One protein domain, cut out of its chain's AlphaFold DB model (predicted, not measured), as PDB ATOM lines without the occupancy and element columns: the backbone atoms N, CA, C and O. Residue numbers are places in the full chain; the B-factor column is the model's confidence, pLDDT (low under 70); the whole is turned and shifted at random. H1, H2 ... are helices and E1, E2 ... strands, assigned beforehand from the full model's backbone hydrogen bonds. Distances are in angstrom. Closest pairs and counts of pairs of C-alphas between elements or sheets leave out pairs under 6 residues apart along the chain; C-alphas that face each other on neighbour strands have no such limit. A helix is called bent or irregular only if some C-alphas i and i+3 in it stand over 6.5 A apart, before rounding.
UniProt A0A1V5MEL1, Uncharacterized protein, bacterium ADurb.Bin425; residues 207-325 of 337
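This is residues 207 to 325 of the 337 residues of an uncharacterized protein of bacterium ADurb.Bin425 (UniProt A0A1V5MEL1). One twisted sheet of six strands has a long, bent helix, H2, over one face and a short helix, H1, at the opposite face. The first arm of H2 runs along the strands of the sheet; after the bend the second arm slants across and reaches on past it, with residues 307 to 314 near the strands. The printed part has 119 residues, in the order H1, E1 to E6, H2; the sheet's order is E1 - E2 - E3 - E4 - E5 - E6, all antiparallel, and the class is mixed, helices and strands. The whole is compact, with a radius of gyration of the C-alphas of 14.5 A, yet elongated in outline, 49 by 29 by 26 A.

Find C-alpha 211 at (80.360, 0.858, 13.658); there H1 begins, residues 211 to 217, neither bent nor irregular, but only just: C-alphas 212 and 215 are 6.2 A apart. Next come E1, residues 221 to 229, 24.8 A long; E2, 232 to 239, 23.0 A; E3, 246 to 254, 24.8 A; and E4, 257 to 266, 25.1 A, which bends by 62 degrees at residue 262. E5, 271 to 276, and E6, 282 to 287, are shorter. H2, residues 291 to 325, was assigned as one helix by its hydrogen bonds but is bent: C-alphas 304 and 307 are 8.0 A apart. Arm H2a, 291 to 304, is 19.8 A long; arm H2b, 307 to 325, is 26.8 A long and ends at C-alpha 325, (72.614, 15.861, 38.174).

The strands form a meander, each the antiparallel neighbour of the one before, and each successive pair is a hairpin. Look for N 224 and O 236 between E1 and E2, 2.8 A; N 235 and O 249 between E2 and E3, 2.8 A; N 248 and O 264 between E3 and E4, 2.9 A; N 274 and O 263 between E4 and E5, 2.8 A; and N 285 and O 273 between E5 and E6, 2.8 A. H2a is over E3 and E4 at a height over the sheet of 8.3 A, along the strands; its closest C-alphas to E3 are those of Phe 302 and Leu 250, 6.7 A. H2b, on the same face, is slantwise to the strands, at 52 degrees to E3 on the local plane. H1 is on the opposite face, over none of the strands. Every O i to N i+4 pair is within hydrogen-bond range in H2b, against 9 of 10 in H2a and 1 of 3 in H1, where 2 of 4 O i to N i+3 pairs are.

The two C-alphas farthest apart, those of Glu 242 and Ala 325, are 49.4 A apart. The printed part has no cut, and no link is long. Residues 207 to 219 of this model have pLDDT under 70; the mean of the printed part is 89.1.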
ATOM      1  N   LEU A 207      82.979   6.615  18.195       41.75
ATOM      2  CA  LEU A 207      83.274   5.574  17.204       41.75
ATOM      3  C   LEU A 207      82.556   4.254  17.519       41.75
ATOM      4  O   LEU A 207      81.916   3.697  16.633       41.75
ATOM      5  N   ALA A 208      82.538   3.822  18.785       47.25
ATOM      6  CA  ALA A 208      81.899   2.563  19.189       47.25
ATOM      7  C   ALA A 208      80.369   2.525  18.975       47.25
ATOM      8  O   ALA A 208      79.773   1.455  18.947       47.25
ATOM      9  N   LEU A 209      79.715   3.684  18.826       50.00
ATOM     10  CA  LEU A 209      78.261   3.779  18.639       50.00
ATOM     11  C   LEU A 209      77.806   3.704  17.175       50.00
ATOM     12  O   LEU A 209      76.606   3.570  16.942       50.00
ATOM     13  N   LYS A 210      78.714   3.841  16.201       46.50
ATOM     14  CA  LYS A 210      78.352   3.951  14.775       46.50
ATOM     15  C   LYS A 210      78.785   2.746  13.938       46.50
ATOM     16  O   LYS A 210      78.140   2.456  12.938       46.50
ATOM     17  N   THR A 211      79.823   2.034  14.361       49.28
ATOM     18  CA  THR A 211      80.360   0.858  13.658       49.28
ATOM     19  C   THR A 211      79.549  -0.418  13.894       49.28
ATOM     20  O   THR A 211      79.580  -1.338  13.087       49.28
ATOM     21  N   ASP A 212      78.756  -0.464  14.965       56.41
ATOM     22  CA  ASP A 212      78.311  -1.737  15.538       56.41
ATOM     23  C   ASP A 212      77.213  -2.476  14.740       56.41
ATOM     24  O   ASP A 212      77.060  -3.689  14.903       56.41
ATOM     25  N   GLU A 213      76.475  -1.768  13.872       57.00
ATOM     26  CA  GLU A 213      75.545  -2.357  12.887       57.00
ATOM     27  C   GLU A 213      76.066  -2.260  11.442       57.00
ATOM     28  O   GLU A 213      75.733  -3.114  10.623       57.00
ATOM     29  N   GLN A 214      76.894  -1.256  11.115       58.59
ATOM     30  CA  GLN A 214      77.413  -1.086   9.754       58.59
ATOM     31  C   GLN A 214      78.451  -2.147   9.393       58.59
ATOM     32  O   GLN A 214      78.385  -2.667   8.286       58.59
ATOM     33  N   ASP A 215      79.337  -2.540  10.310       58.41
ATOM     34  CA  ASP A 215      80.365  -3.544  10.003       58.41
ATOM     35  C   ASP A 215      79.765  -4.946   9.794       58.41
ATOM     36  O   ASP A 215      80.284  -5.738   9.009       58.41
ATOM     37  N   LEU A 216      78.614  -5.233  10.413       61.38
ATOM     38  CA  LEU A 216      77.901  -6.505  10.246       61.38
ATOM     39  C   LEU A 216      77.180  -6.625   8.897       61.38
ATOM     40  O   LEU A 216      76.959  -7.736   8.426       61.38
ATOM     41  N   LEU A 217      76.837  -5.503   8.257       57.19
ATOM     42  CA  LEU A 217      76.190  -5.490   6.940       57.19
ATOM     43  C   LEU A 217      77.161  -5.798   5.790       57.19
ATOM     44  O   LEU A 217      76.708  -6.147   4.702       57.19
ATOM     45  N   TYR A 218      78.472  -5.677   6.015       60.12
ATOM     46  CA  TYR A 218      79.490  -5.936   4.991       60.12
ATOM     47  C   TYR A 218      80.111  -7.337   5.078       60.12
ATOM     48  O   TYR A 218      80.825  -7.741   4.160       60.12
ATOM     49  N   GLY A 219      79.834  -8.095   6.142       66.88
ATOM     50  CA  GLY A 219      80.268  -9.484   6.262       66.88
ATOM     51  C   GLY A 219      79.368 -10.428   5.461       66.88
ATOM     52  O   GLY A 219      78.146 -10.378   5.576       66.88
ATOM     53  N   GLN A 220      79.959 -11.329   4.674       82.81
ATOM     54  CA  GLN A 220      79.241 -12.491   4.142       82.81
ATOM     55  C   GLN A 220      78.893 -13.413   5.325       82.81
ATOM     56  O   GLN A 220      79.762 -14.101   5.856       82.81
ATOM     57  N   GLY A 221      77.642 -13.394   5.783       88.62
ATOM     58  CA  GLY A 221      77.209 -14.137   6.968       88.62
ATOM     59  C   GLY A 221      75.695 -14.312   7.052       88.62
ATOM     60  O   GLY A 221      74.940 -13.668   6.321       88.62
ATOM     61  N   ASN A 222      75.252 -15.194   7.947       92.69
ATOM     62  CA  ASN A 222      73.840 -15.379   8.268       92.69
ATOM     63  C   ASN A 222      73.460 -14.507   9.473       92.69
ATOM     64  O   ASN A 222      74.079 -14.615  10.534       92.69
ATOM     65  N   LEU A 223      72.443 -13.657   9.311       94.25
ATOM     66  CA  LEU A 223      71.932 -12.768  10.352       94.25
ATOM     67  C   LEU A 223      70.524 -13.201  10.770       94.25
ATOM     68  O   LEU A 223      69.573 -13.105   9.998       94.25
ATOM     69  N   GLU A 224      70.385 -13.597  12.027       95.38
ATOM     70  CA  GLU A 224      69.126 -13.986  12.650       95.38
ATOM     71  C   GLU A 224      68.761 -12.976  13.750       95.38
ATOM     72  O   GLU A 224      69.568 -12.672  14.631       95.38
ATOM     73  N   ILE A 225      67.544 -12.425  13.703       95.62
ATOM     74  CA  ILE A 225      67.051 -11.464  14.698       95.62
ATOM     75  C   ILE A 225      65.819 -12.042  15.388       95.62
ATOM     76  O   ILE A 225      64.755 -12.171  14.783       95.62
ATOM     77  N   THR A 226      65.943 -12.297  16.687       96.12
ATOM     78  CA  THR A 226      64.872 -12.830  17.532       96.12
ATOM     79  C   THR A 226      64.364 -11.737  18.463       96.12
ATOM     80  O   THR A 226      65.076 -11.255  19.346       96.12
ATOM     81  N   THR A 227      63.111 -11.322  18.278       94.19
ATOM     82  CA  THR A 227      62.483 -10.298  19.129       94.19
ATOM     83  C   THR A 227      62.000 -10.939  20.431       94.19
ATOM     84  O   THR A 227      61.161 -11.832  20.391       94.19
ATOM     85  N   LEU A 228      62.521 -10.488  21.579       92.81
ATOM     86  CA  LEU A 228      62.145 -11.011  22.903       92.81
ATOM     87  C   LEU A 228      61.020 -10.196  23.553       92.81
ATOM     88  O   LEU A 228      60.157 -10.745  24.227       92.81
ATOM     89  N   SER A 229      61.052  -8.876  23.371       90.94
ATOM     90  CA  SER A 229      60.030  -7.923  23.814       90.94
ATOM     91  C   SER A 229      60.081  -6.690  22.901       90.94
ATOM     92  O   SER A 229      60.970  -6.548  22.061       90.94
ATOM     93  N   HIS A 230      59.154  -5.752  23.064       82.12
ATOM     94  CA  HIS A 230      59.060  -4.543  22.238       82.12
ATOM     95  C   HIS A 230      60.288  -3.621  22.314       82.12
ATOM     96  O   HIS A 230      60.492  -2.799  21.425       82.12
ATOM     97  N   TYR A 231      61.098  -3.741  23.366       89.94
ATOM     98  CA  TYR A 231      62.314  -2.951  23.577       89.94
ATOM     99  C   TYR A 231      63.564  -3.821  23.701       89.94
ATOM    100  O   TYR A 231      64.605  -3.312  24.101       89.94
ATOM    101  N   CYS A 232      63.473  -5.121  23.415       95.25
ATOM    102  CA  CYS A 232      64.577  -6.052  23.606       95.25
ATOM    103  C   CYS A 232      64.598  -7.092  22.485       95.25
ATOM    104  O   CYS A 232      63.603  -7.780  22.244       95.25
ATOM    105  N   ARG A 233      65.739  -7.227  21.812       96.12
ATOM    106  CA  ARG A 233      65.952  -8.229  20.764       96.12
ATOM    107  C   ARG A 233      67.323  -8.869  20.905       96.12
ATOM    108  O   ARG A 233      68.260  -8.246  21.401       96.12
ATOM    109  N   VAL A 234      67.433 -10.100  20.434       97.44
ATOM    110  CA  VAL A 234      68.702 -10.804  20.278       97.44
ATOM    111  C   VAL A 234      69.033 -10.847  18.799       97.44
ATOM    112  O   VAL A 234      68.182 -11.162  17.973       97.44
ATOM    113  N   MET A 235      70.267 -10.500  18.477       96.56
ATOM    114  CA  MET A 235      70.829 -10.571  17.140       96.56
ATOM    115  C   MET A 235      71.920 -11.632  17.154       96.56
ATOM    116  O   MET A 235      72.814 -11.572  17.993       96.56
ATOM    117  N   LYS A 236      71.851 -12.595  16.245       96.25
ATOM    118  CA  LYS A 236      72.855 -13.634  16.047       96.25
ATOM    119  C   LYS A 236      73.412 -13.484  14.641       96.25
ATOM    120  O   LYS A 236      72.661 -13.486  13.674       96.25
ATOM    121  N   PHE A 237      74.721 -13.349  14.547       95.75
ATOM    122  CA  PHE A 237      75.454 -13.275  13.299       95.75
ATOM    123  C   PHE A 237      76.456 -14.426  13.254       95.75
ATOM    124  O   PHE A 237      77.239 -14.605  14.185       95.75
ATOM    125  N   GLU A 238      76.407 -15.215  12.192       95.12
ATOM    126  CA  GLU A 238      77.331 -16.317  11.934       95.12
ATOM    127  C   GLU A 238      78.098 -16.002  10.650       95.12
ATOM    128  O   GLU A 238      77.506 -15.880   9.575       95.12
ATOM    129  N   SER A 239      79.409 -15.801  10.782       93.00
ATOM    130  CA  SER A 239      80.286 -15.497   9.654       93.00
ATOM    131  C   SER A 239      80.488 -16.741   8.788       93.00
ATOM    132  O   SER A 239      80.739 -17.823   9.316       93.00
ATOM    133  N   LEU A 240      80.438 -16.586   7.460       89.44
ATOM    134  CA  LEU A 240      80.753 -17.661   6.505       89.44
ATOM    135  C   LEU A 240      82.265 -17.834   6.269       89.44
ATOM    136  O   LEU A 240      82.673 -18.684   5.480       89.44
ATOM    137  N   SER A 241      83.104 -17.019   6.912       86.44
ATOM    138  CA  SER A 241      84.563 -17.147   6.850       86.44
ATOM    139  C   SER A 241      85.049 -18.474   7.446       86.44
ATOM    140  O   SER A 241      84.426 -18.996   8.368       86.44
ATOM    141  N   GLU A 242      86.225 -18.952   7.023       82.31
ATOM    142  CA  GLU A 242      86.857 -20.190   7.526       82.31
ATOM    143  C   GLU A 242      86.985 -20.256   9.062       82.31
ATOM    144  O   GLU A 242      87.011 -21.339   9.647       82.31
ATOM    145  N   GLU A 243      87.015 -19.101   9.733       83.88
ATOM    146  CA  GLU A 243      87.136 -18.995  11.190       83.88
ATOM    147  C   GLU A 243      85.842 -19.331  11.964       83.88
ATOM    148  O   GLU A 243      85.902 -19.489  13.184       83.88
ATOM    149  N   ASN A 244      84.691 -19.497  11.284       88.38
ATOM    150  CA  ASN A 244      83.378 -19.801  11.884       88.38
ATOM    151  C   ASN A 244      83.046 -18.914  13.102       88.38
ATOM    152  O   ASN A 244      82.595 -19.399  14.146       88.38
ATOM    153  N   GLU A 245      83.307 -17.611  12.986       94.25
ATOM    154  CA  GLU A 245      83.045 -16.666  14.067       94.25
ATOM    155  C   GLU A 245      81.538 -16.462  14.254       94.25
ATOM    156  O   GLU A 245      80.807 -16.154  13.309       94.25
ATOM    157  N   VAL A 246      81.077 -16.602  15.497       95.44
ATOM    158  CA  VAL A 246      79.681 -16.364  15.870       95.44
ATOM    159  C   VAL A 246      79.616 -15.195  16.840       95.44
ATOM    160  O   VAL A 246      80.265 -15.189  17.888       95.44
ATOM    161  N   LEU A 247      78.797 -14.205  16.502       96.06
ATOM    162  CA  LEU A 247      78.559 -13.019  17.306       96.06
ATOM    163  C   LEU A 247      77.089 -12.962  17.704       96.06
ATOM    164  O   LEU A 247      76.204 -12.907  16.855       96.06
ATOM    165  N   ILE A 248      76.816 -12.944  19.003       97.31
ATOM    166  CA  ILE A 248      75.450 -12.846  19.524       97.31
ATOM    167  C   ILE A 248      75.357 -11.585  20.372       97.31
ATOM    168  O   ILE A 248      76.117 -11.414  21.319       97.31
ATOM    169  N   LYS A 249      74.432 -10.684  20.046       97.50
ATOM    170  CA  LYS A 249      74.230  -9.391  20.712       97.50
ATOM    171  C   LYS A 249      72.830  -9.315  21.314       97.50
ATOM    172  O   LYS A 249      71.839  -9.520  20.618       97.50
ATOM    173  N   LEU A 250      72.741  -8.944  22.587       98.06
ATOM    174  CA  LEU A 250      71.503  -8.519  23.231       98.06
ATOM    175  C   LEU A 250      71.377  -7.002  23.085       98.06
ATOM    176  O   LEU A 250      72.212  -6.249  23.594       98.06
ATOM    177  N   GLN A 251      70.334  -6.552  22.393       97.38
ATOM    178  CA  GLN A 251      70.092  -5.141  22.116       97.38
ATOM    179  C   GLN A 251      68.805  -4.661  22.781       97.38
ATOM    180  O   GLN A 251      67.771  -5.327  22.717       97.38
ATOM    181  N   VAL A 252      68.861  -3.463  23.360       96.12
ATOM    182  CA  VAL A 252      67.690  -2.754  23.883       96.12
ATOM    183  C   VAL A 252      67.373  -1.532  23.041       96.12
ATOM    184  O   VAL A 252      68.280  -0.880  22.527       96.12
ATOM    185  N   PHE A 253      66.095  -1.202  22.899       93.81
ATOM    186  CA  PHE A 253      65.692   0.030  22.237       93.81
ATOM    187  C   PHE A 253      65.691   1.176  23.243       93.81
ATOM    188  O   PHE A 253      64.854   1.232  24.144       93.81
ATOM    189  N   ASP A 254      66.634   2.095  23.086       91.75
ATOM    190  CA  ASP A 254      66.844   3.221  23.984       91.75
ATOM    191  C   ASP A 254      67.204   4.479  23.185       91.75
ATOM    192  O   ASP A 254      67.905   4.411  22.182       91.75
ATOM    193  N   ASN A 255      66.715   5.651  23.597       88.62
ATOM    194  CA  ASN A 255      66.941   6.925  22.896       88.62
ATOM    195  C   ASN A 255      66.676   6.859  21.371       88.62
ATOM    196  O   ASN A 255      67.429   7.427  20.579       88.62
ATOM    197  N   ARG A 256      65.604   6.165  20.956       85.81
ATOM    198  CA  ARG A 256      65.208   5.957  19.544       85.81
ATOM    199  C   ARG A 256      66.213   5.163  18.696       85.81
ATOM    200  O   ARG A 256      66.161   5.240  17.470       85.81
ATOM    201  N   ARG A 257      67.108   4.399  19.321       91.38
ATOM    202  CA  ARG A 257      68.069   3.528  18.636       91.38
ATOM    203  C   ARG A 257      68.182   2.180  19.339       91.38
ATOM    204  O   ARG A 257      67.936   2.075  20.537       91.38
ATOM    205  N   TRP A 258      68.579   1.150  18.601       93.69
ATOM    206  CA  TRP A 258      68.985  -0.114  19.206       93.69
ATOM    207  C   TRP A 258      70.398   0.033  19.765       93.69
ATOM    208  O   TRP A 258      71.295   0.520  19.083       93.69
ATOM    209  N   GLN A 259      70.582  -0.339  21.028       95.19
ATOM    210  CA  GLN A 259      71.858  -0.262  21.721       95.19
ATOM    211  C   GLN A 259      72.206  -1.634  22.295       95.19
ATOM    212  O   GLN A 259      71.413  -2.232  23.021       95.19
ATOM    213  N   THR A 260      73.388  -2.140  21.951       96.75
ATOM    214  CA  THR A 260      73.922  -3.398  22.484       96.75
ATOM    215  C   THR A 260      74.232  -3.230  23.970       96.75
ATOM    216  O   THR A 260      74.971  -2.320  24.340       96.75
ATOM    217  N   ILE A 261      73.666  -4.094  24.818       97.31
ATOM    218  CA  ILE A 261      73.900  -4.095  26.276       97.31
ATOM    219  C   ILE A 261      74.749  -5.279  26.733       97.31
ATOM    220  O   ILE A 261      75.362  -5.235  27.793       97.31
ATOM    221  N   SER A 262      74.795  -6.348  25.943       97.94
ATOM    222  CA  SER A 262      75.671  -7.489  26.178       97.94
ATOM    223  C   SER A 262      75.938  -8.193  24.855       97.94
ATOM    224  O   SER A 262      75.071  -8.211  23.979       97.94
ATOM    225  N   SER A 263      77.130  -8.745  24.682       97.75
ATOM    226  CA  SER A 263      77.500  -9.499  23.492       97.75
ATOM    227  C   SER A 263      78.386 -10.694  23.827       97.75
ATOM    228  O   SER A 263      79.190 -10.646  24.754       97.75
ATOM    229  N   TYR A 264      78.233 -11.772  23.067       97.88
ATOM    230  CA  TYR A 264      79.124 -12.921  23.050       97.88
ATOM    231  C   TYR A 264      79.863 -12.937  21.721       97.88
ATOM    232  O   TYR A 264      79.232 -12.965  20.667       97.88
ATOM    233  N   THR A 265      81.190 -12.919  21.782       96.69
ATOM    234  CA  THR A 265      82.075 -13.148  20.637       96.69
ATOM    235  C   THR A 265      82.661 -14.545  20.785       96.69
ATOM    236  O   THR A 265      83.416 -14.799  21.725       96.69
ATOM    237  N   ILE A 266      82.275 -15.452  19.895       96.69
ATOM    238  CA  ILE A 266      82.709 -16.849  19.892       96.69
ATOM    239  C   ILE A 266      83.625 -17.030  18.685       96.69
ATOM    240  O   ILE A 266      83.166 -17.036  17.542       96.69
ATOM    241  N   LYS A 267      84.922 -17.161  18.949       95.25
ATOM    242  CA  LYS A 267      85.947 -17.539  17.971       95.25
ATOM    243  C   LYS A 267      86.343 -18.995  18.193       95.25
ATOM    244  O   LYS A 267      86.035 -19.557  19.242       95.25
ATOM    245  N   LYS A 268      87.062 -19.591  17.237       92.81
ATOM    246  CA  LYS A 268      87.518 -20.990  17.307       92.81
ATOM    247  C   LYS A 268      88.205 -21.343  18.635       92.81
ATOM    248  O   LYS A 268      87.875 -22.368  19.222       92.81
ATOM    249  N   ASP A 269      89.078 -20.458  19.113       92.00
ATOM    250  CA  ASP A 269      89.940 -20.722  20.274       92.00
ATOM    251  C   ASP A 269      89.550 -19.922  21.525       92.00
ATOM    252  O   ASP A 269      90.101 -20.135  22.602       92.00
ATOM    253  N   GLN A 270      88.608 -18.982  21.406       94.75
ATOM    254  CA  GLN A 270      88.252 -18.105  22.515       94.75
ATOM    255  C   GLN A 270      86.781 -17.716  22.478       94.75
ATOM    256  O   GLN A 270      86.271 -17.225  21.470       94.75
ATOM    257  N   THR A 271      86.126 -17.845  23.630       96.62
ATOM    258  CA  THR A 271      84.808 -17.263  23.857       96.62
ATOM    259  C   THR A 271      84.931 -16.088  24.818       96.62
ATOM    260  O   THR A 271      85.508 -16.206  25.895       96.62
ATOM    261  N   MET A 272      84.361 -14.944  24.454       97.19
ATOM    262  CA  MET A 272      84.341 -13.754  25.301       97.19
ATOM    263  C   MET A 272      82.925 -13.201  25.410       97.19
ATOM    264  O   MET A 272      82.220 -13.070  24.412       97.19
ATOM    265  N   ARG A 273      82.529 -12.823  26.626       97.25
ATOM    266  CA  ARG A 273      81.326 -12.037  26.896       97.25
ATOM    267  C   ARG A 273      81.712 -10.596  27.199       97.25
ATOM    268  O   ARG A 273      82.580 -10.360  28.035       97.25
ATOM    269  N   ILE A 274      81.044  -9.642  26.565       97.44
ATOM    270  CA  ILE A 274      81.215  -8.212  26.805       97.44
ATOM    271  C   ILE A 274      79.886  -7.629  27.279       97.44
ATOM    272  O   ILE A 274      78.909  -7.640  26.536       97.44
ATOM    273  N   SER A 275      79.848  -7.090  28.493       97.06
ATOM    274  CA  SER A 275      78.700  -6.348  29.027       97.06
ATOM    275  C   SER A 275      78.904  -4.860  28.770       97.06
ATOM    276  O   SER A 275      79.925  -4.312  29.173       97.06
ATOM    277  N   HIS A 276      77.950  -4.197  28.121       96.06
ATOM    278  CA  HIS A 276      78.011  -2.772  27.798       96.06
ATOM    279  C   HIS A 276      77.087  -1.974  28.718       96.06
ATOM    280  O   HIS A 276      75.880  -2.218  28.791       96.06
ATOM    281  N   TYR A 277      77.647  -0.977  29.391       94.25
ATOM    282  CA  TYR A 277      76.916  -0.100  30.293       94.25
ATOM    283  C   TYR A 277      76.480   1.195  29.593       94.25
ATOM    284  O   TYR A 277      77.014   1.598  28.557       94.25
ATOM    285  N   ALA A 278      75.486   1.880  30.162       90.06
ATOM    286  CA  ALA A 278      74.908   3.094  29.574       90.06
ATOM    287  C   ALA A 278      75.869   4.301  29.527       90.06
ATOM    288  O   ALA A 278      75.677   5.224  28.731       90.06
ATOM    289  N   ASP A 279      76.909   4.304  30.360       89.75
ATOM    290  CA  ASP A 279      77.983   5.304  30.334       89.75
ATOM    291  C   ASP A 279      78.967   5.092  29.167       89.75
ATOM    292  O   ASP A 279      79.690   6.021  28.802       89.75
ATOM    293  N   GLY A 280      78.921   3.925  28.520       90.00
ATOM    294  CA  GLY A 280      79.834   3.506  27.460       90.00
ATOM    295  C   GLY A 280      81.007   2.661  27.959       90.00
ATOM    296  O   GLY A 280      81.829   2.249  27.144       90.00
ATOM    297  N   THR A 281      81.095   2.391  29.264       92.69
ATOM    298  CA  THR A 281      82.048   1.415  29.795       92.69
ATOM    299  C   THR A 281      81.627   0.003  29.396       92.69
ATOM    300  O   THR A 281      80.455  -0.265  29.105       92.69
ATOM    301  N   ALA A 282      82.598  -0.903  29.339       95.00
ATOM    302  CA  ALA A 282      82.347  -2.295  29.022       95.00
ATOM    303  C   ALA A 282      83.175  -3.207  29.924       95.00
ATOM    304  O   ALA A 282      84.367  -2.964  30.114       95.00
ATOM    305  N   ASP A 283      82.539  -4.252  30.442       96.06
ATOM    306  CA  ASP A 283      83.191  -5.318  31.198       96.06
ATOM    307  C   ASP A 283      83.368  -6.547  30.306       96.06
ATOM    308  O   ASP A 283      82.456  -6.914  29.562       96.06
ATOM    309  N   ARG A 284      84.552  -7.159  30.343       97.06
ATOM    310  CA  ARG A 284      84.932  -8.270  29.464       97.06
ATOM    311  C   ARG A 284      85.264  -9.488  30.305       97.06
ATOM    312  O   ARG A 284      86.174  -9.451  31.124       97.06
ATOM    313  N   VAL A 285      84.570 -10.585  30.034       97.12
ATOM    314  CA  VAL A 285      84.767 -11.867  30.707       97.12
ATOM    315  C   VAL A 285      85.133 -12.908  29.659       97.12
ATOM    316  O   VAL A 285      84.327 -13.226  28.783       97.12
ATOM    317  N   SER A 286      86.361 -13.422  29.732       96.50
ATOM    318  CA  SER A 286      86.787 -14.572  28.929       96.50
ATOM    319  C   SER A 286      86.177 -15.840  29.520       96.50
ATOM    320  O   SER A 286      86.184 -16.015  30.737       96.50
ATOM    321  N   MET A 287      85.632 -16.705  28.673       95.31
ATOM    322  CA  MET A 287      85.035 -17.974  29.070       95.31
ATOM    323  C   MET A 287      85.759 -19.111  28.358       95.31
ATOM    324  O   MET A 287      85.845 -19.136  27.131       95.31
ATOM    325  N   GLU A 288      86.244 -20.069  29.133       94.94
ATOM    326  CA  GLU A 288      86.939 -21.254  28.632       94.94
ATOM    327  C   GLU A 288      85.925 -22.371  28.377       94.94
ATOM    328  O   GLU A 288      85.872 -23.374  29.082       94.94
ATOM    329  N   ILE A 289      85.046 -22.154  27.396       94.56
ATOM    330  CA  ILE A 289      84.035 -23.136  26.992       94.56
ATOM    331  C   ILE A 289      84.183 -23.493  25.507       94.56
ATOM    332  O   ILE A 289      84.445 -22.599  24.694       94.56
ATOM    333  N   PRO A 290      83.989 -24.773  25.128       94.19
ATOM    334  CA  PRO A 290      83.996 -25.193  23.731       94.19
ATOM    335  C   PRO A 290      82.975 -24.423  22.890       94.19
ATOM    336  O   PRO A 290      81.863 -24.145  23.339       94.19
ATOM    337  N   THR A 291      83.328 -24.129  21.638       91.62
ATOM    338  CA  THR A 291      82.528 -23.272  20.746       91.62
ATOM    339  C   THR A 291      81.129 -23.813  20.453       91.62
ATOM    340  O   THR A 291      80.191 -23.028  20.334       91.62
ATOM    341  N   SER A 292      80.959 -25.136  20.366       90.62
ATOM    342  CA  SER A 292      79.649 -25.775  20.180       90.62
ATOM    343  C   SER A 292      78.704 -25.465  21.342       90.62
ATOM    344  O   SER A 292      77.580 -25.015  21.130       90.62
ATOM    345  N   ILE A 293      79.203 -25.614  22.569       95.06
ATOM    346  CA  ILE A 293      78.462 -25.352  23.804       95.06
ATOM    347  C   ILE A 293      78.242 -23.843  23.981       95.06
ATOM    348  O   ILE A 293      77.156 -23.406  24.357       95.06
ATOM    349  N   ALA A 294      79.246 -23.025  23.649       95.88
ATOM    350  CA  ALA A 294      79.172 -21.572  23.744       95.88
ATOM    351  C   ALA A 294      78.014 -20.984  22.930       95.88
ATOM    352  O   ALA A 294      77.340 -20.069  23.408       95.88
ATOM    353  N   ARG A 295      77.748 -21.513  21.726       94.62
ATOM    354  CA  ARG A 295      76.633 -21.057  20.875       94.62
ATOM    355  C   ARG A 295      75.275 -21.300  21.525       94.62
ATOM    356  O   ARG A 295      74.436 -20.403  21.537       94.62
ATOM    357  N   GLU A 296      75.058 -22.491  22.071       94.75
ATOM    358  CA  GLU A 296      73.780 -22.844  22.689       94.75
ATOM    359  C   GLU A 296      73.578 -22.102  24.018       94.75
ATOM    360  O   GLU A 296      72.523 -21.505  24.248       94.75
ATOM    361  N   ILE A 297      74.620 -22.057  24.859       96.62
ATOM    362  CA  ILE A 297      74.575 -21.371  26.155       96.62
ATOM    363  C   ILE A 297      74.329 -19.874  25.981       96.62
ATOM    364  O   ILE A 297      73.502 -19.318  26.697       96.62
ATOM    365  N   SER A 298      75.010 -19.210  25.046       96.62
ATOM    366  CA  SER A 298      74.860 -17.759  24.851       96.62
ATOM    367  C   SER A 298      73.445 -17.371  24.409       96.62
ATOM    368  O   SER A 298      72.877 -16.410  24.935       96.62
ATOM    369  N   LEU A 299      72.832 -18.140  23.503       95.56
ATOM    370  CA  LEU A 299      71.447 -17.910  23.091       95.56
ATOM    371  C   LEU A 299      70.459 -18.226  24.226       95.56
ATOM    372  O   LEU A 299      69.530 -17.451  24.480       95.56
ATOM    373  N   GLY A 300      70.663 -19.340  24.934       96.94
ATOM    374  CA  GLY A 300      69.855 -19.732  26.089       96.94
ATOM    375  C   GLY A 300      69.918 -18.715  27.232       96.94
ATOM    376  O   GLY A 300      68.891 -18.393  27.832       96.94
ATOM    377  N   ASP A 301      71.099 -18.163  27.501       97.38
ATOM    378  CA  ASP A 301      71.304 -17.136  28.517       97.38
ATOM    379  C   ASP A 301      70.550 -15.852  28.167       97.38
ATOM    380  O   ASP A 301      69.746 -15.376  28.967       97.38
ATOM    381  N   PHE A 302      70.707 -15.321  26.951       97.56
ATOM    382  CA  PHE A 302      69.977 -14.113  26.566       97.56
ATOM    383  C   PHE A 302      68.465 -14.327  26.523       97.56
ATOM    384  O   PHE A 302      67.724 -13.503  27.051       97.56
ATOM    385  N   THR A 303      67.975 -15.435  25.974       95.00
ATOM    386  CA  THR A 303      66.526 -15.691  25.896       95.00
ATOM    387  C   THR A 303      65.874 -15.862  27.272       95.00
ATOM    388  O   THR A 303      64.757 -15.381  27.473       95.00
ATOM    389  N   LYS A 304      66.559 -16.478  28.244       96.62
ATOM    390  CA  LYS A 304      66.018 -16.707  29.596       96.62
ATOM    391  C   LYS A 304      66.262 -15.531  30.544       96.62
ATOM    392  O   LYS A 304      65.373 -15.168  31.313       96.62
ATOM    393  N   ASN A 305      67.433 -14.899  30.465       97.00
ATOM    394  CA  ASN A 305      67.905 -13.926  31.454       97.00
ATOM    395  C   ASN A 305      67.875 -12.465  30.973       97.00
ATOM    396  O   ASN A 305      68.285 -11.581  31.729       97.00
ATOM    397  N   TRP A 306      67.359 -12.159  29.771       96.44
ATOM    398  CA  TRP A 306      67.351 -10.785  29.233       96.44
ATOM    399  C   TRP A 306      66.781  -9.739  30.199       96.44
ATOM    400  O   TRP A 306      67.314  -8.636  30.271       96.44
ATOM    401  N   LYS A 307      65.739 -10.070  30.975       94.75
ATOM    402  CA  LYS A 307      65.115  -9.138  31.937       94.75
ATOM    403  C   LYS A 307      66.097  -8.651  33.006       94.75
ATOM    404  O   LYS A 307      66.014  -7.507  33.446       94.75
ATOM    405  N   ASN A 308      67.031  -9.506  33.419       95.31
ATOM    406  CA  ASN A 308      68.058  -9.138  34.389       95.31
ATOM    407  C   ASN A 308      69.088  -8.207  33.749       95.31
ATOM    408  O   ASN A 308      69.416  -7.174  34.329       95.31
ATOM    409  N   TYR A 309      69.527  -8.516  32.526       96.25
ATOM    410  CA  TYR A 309      70.446  -7.664  31.770       96.25
ATOM    411  C   TYR A 309      69.864  -6.266  31.519       96.25
ATOM    412  O   TYR A 309      70.531  -5.264  31.780       96.25
ATOM    413  N   THR A 310      68.603  -6.175  31.086       93.75
ATOM    414  CA  THR A 310      67.942  -4.881  30.860       93.75
ATOM    415  C   THR A 310      67.784  -4.094  32.157       93.75
ATOM    416  O   THR A 310      68.075  -2.898  32.183       93.75
ATOM    417  N   LYS A 311      67.403  -4.754  33.258       91.81
ATOM    418  CA  LYS A 311      67.320  -4.127  34.584       91.81
ATOM    419  C   LYS A 311      68.662  -3.542  35.027       91.81
ATOM    420  O   LYS A 311      68.699  -2.396  35.466       91.81
ATOM    421  N   VAL A 312      69.755  -4.298  34.901       92.62
ATOM    422  CA  VAL A 312      71.107  -3.824  35.249       92.62
ATOM    423  C   VAL A 312      71.492  -2.613  34.398       92.62
ATOM    424  O   VAL A 312      71.927  -1.601  34.947       92.62
ATOM    425  N   TYR A 313      71.256  -2.670  33.084       95.06
ATOM    426  CA  TYR A 313      71.544  -1.564  32.172       95.06
ATOM    427  C   TYR A 313      70.779  -0.282  32.539       95.06
ATOM    428  O   TYR A 313      71.384   0.784  32.681       95.06
ATOM    429  N   PHE A 314      69.458  -0.367  32.744       92.44
ATOM    430  CA  PHE A 314      68.642   0.803  33.084       92.44
ATOM    431  C   PHE A 314      68.944   1.354  34.479       92.44
ATOM    432  O   PHE A 314      68.976   2.573  34.649       92.44
ATOM    433  N   ASN A 315      69.237   0.491  35.455       87.50
ATOM    434  CA  ASN A 315      69.687   0.933  36.774       87.50
ATOM    435  C   ASN A 315      71.009   1.704  36.682       87.50
ATOM    436  O   ASN A 315      71.140   2.771  37.277       87.50
ATOM    437  N   HIS A 316      71.976   1.208  35.902       91.62
ATOM    438  CA  HIS A 316      73.244   1.907  35.689       91.62
ATOM    439  C   HIS A 316      73.051   3.251  34.984       91.62
ATOM    440  O   HIS A 316      73.649   4.255  35.374       91.62
ATOM    441  N   LYS A 317      72.175   3.289  33.972       90.75
ATOM    442  CA  LYS A 317      71.804   4.517  33.256       90.75
ATOM    443  C   LYS A 317      71.228   5.566  34.201       90.75
ATOM    444  O   LYS A 317      71.651   6.720  34.160       90.75
ATOM    445  N   GLU A 318      70.283   5.171  35.050       86.06
ATOM    446  CA  GLU A 318      69.647   6.085  35.994       86.06
ATOM    447  C   GLU A 318      70.634   6.560  37.062       86.06
ATOM    448  O   GLU A 318      70.726   7.760  37.313       86.06
ATOM    449  N   ASN A 319      71.456   5.662  37.611       84.81
ATOM    450  CA  ASN A 319      72.511   6.035  38.554       84.81
ATOM    451  C   ASN A 319      73.495   7.036  37.937       84.81
ATOM    452  O   ASN A 319      73.821   8.043  38.564       84.81
ATOM    453  N   SER A 320      73.909   6.814  36.687       87.94
ATOM    454  CA  SER A 320      74.782   7.736  35.952       87.94
ATOM    455  C   SER A 320      74.122   9.103  35.750       87.94
ATOM    456  O   SER A 320      74.768  10.140  35.903       87.94
ATOM    457  N   ARG A 321      72.817   9.128  35.447       86.31
ATOM    458  CA  ARG A 321      72.033  10.364  35.294       86.31
ATOM    459  C   ARG A 321      71.931  11.136  36.609       86.31
ATOM    460  O   ARG A 321      72.103  12.352  36.616       86.31
ATOM    461  N   LEU A 322      71.680  10.439  37.717       82.38
ATOM    462  CA  LEU A 322      71.618  11.040  39.048       82.38
ATOM    463  C   LEU A 322      72.983  11.599  39.462       82.38
ATOM    464  O   LEU A 322      73.059  12.742  39.906       82.38
ATOM    465  N   GLN A 323      74.069  10.854  39.250       86.44
ATOM    466  CA  GLN A 323      75.423  11.338  39.535       86.44
ATOM    467  C   GLN A 323      75.768  12.598  38.735       86.44
ATOM    468  O   GLN A 323      76.339  13.528  39.296       86.44
ATOM    469  N   GLN A 324      75.369  12.682  37.464       87.00
ATOM    470  CA  GLN A 324      75.552  13.896  36.658       87.00
ATOM    471  C   GLN A 324      74.711  15.075  37.167       87.00
ATOM    472  O   GLN A 324      75.179  16.213  37.157       87.00
ATOM    473  N   ALA A 325      73.487  14.821  37.637       84.25
ATOM    474  CA  ALA A 325      72.614  15.861  38.174       84.25
ATOM    475  C   ALA A 325      73.124  16.431  39.512       84.25
ATOM    476  O   ALA A 325      73.081  17.642  39.717       84.25
TER     477      ALA A 325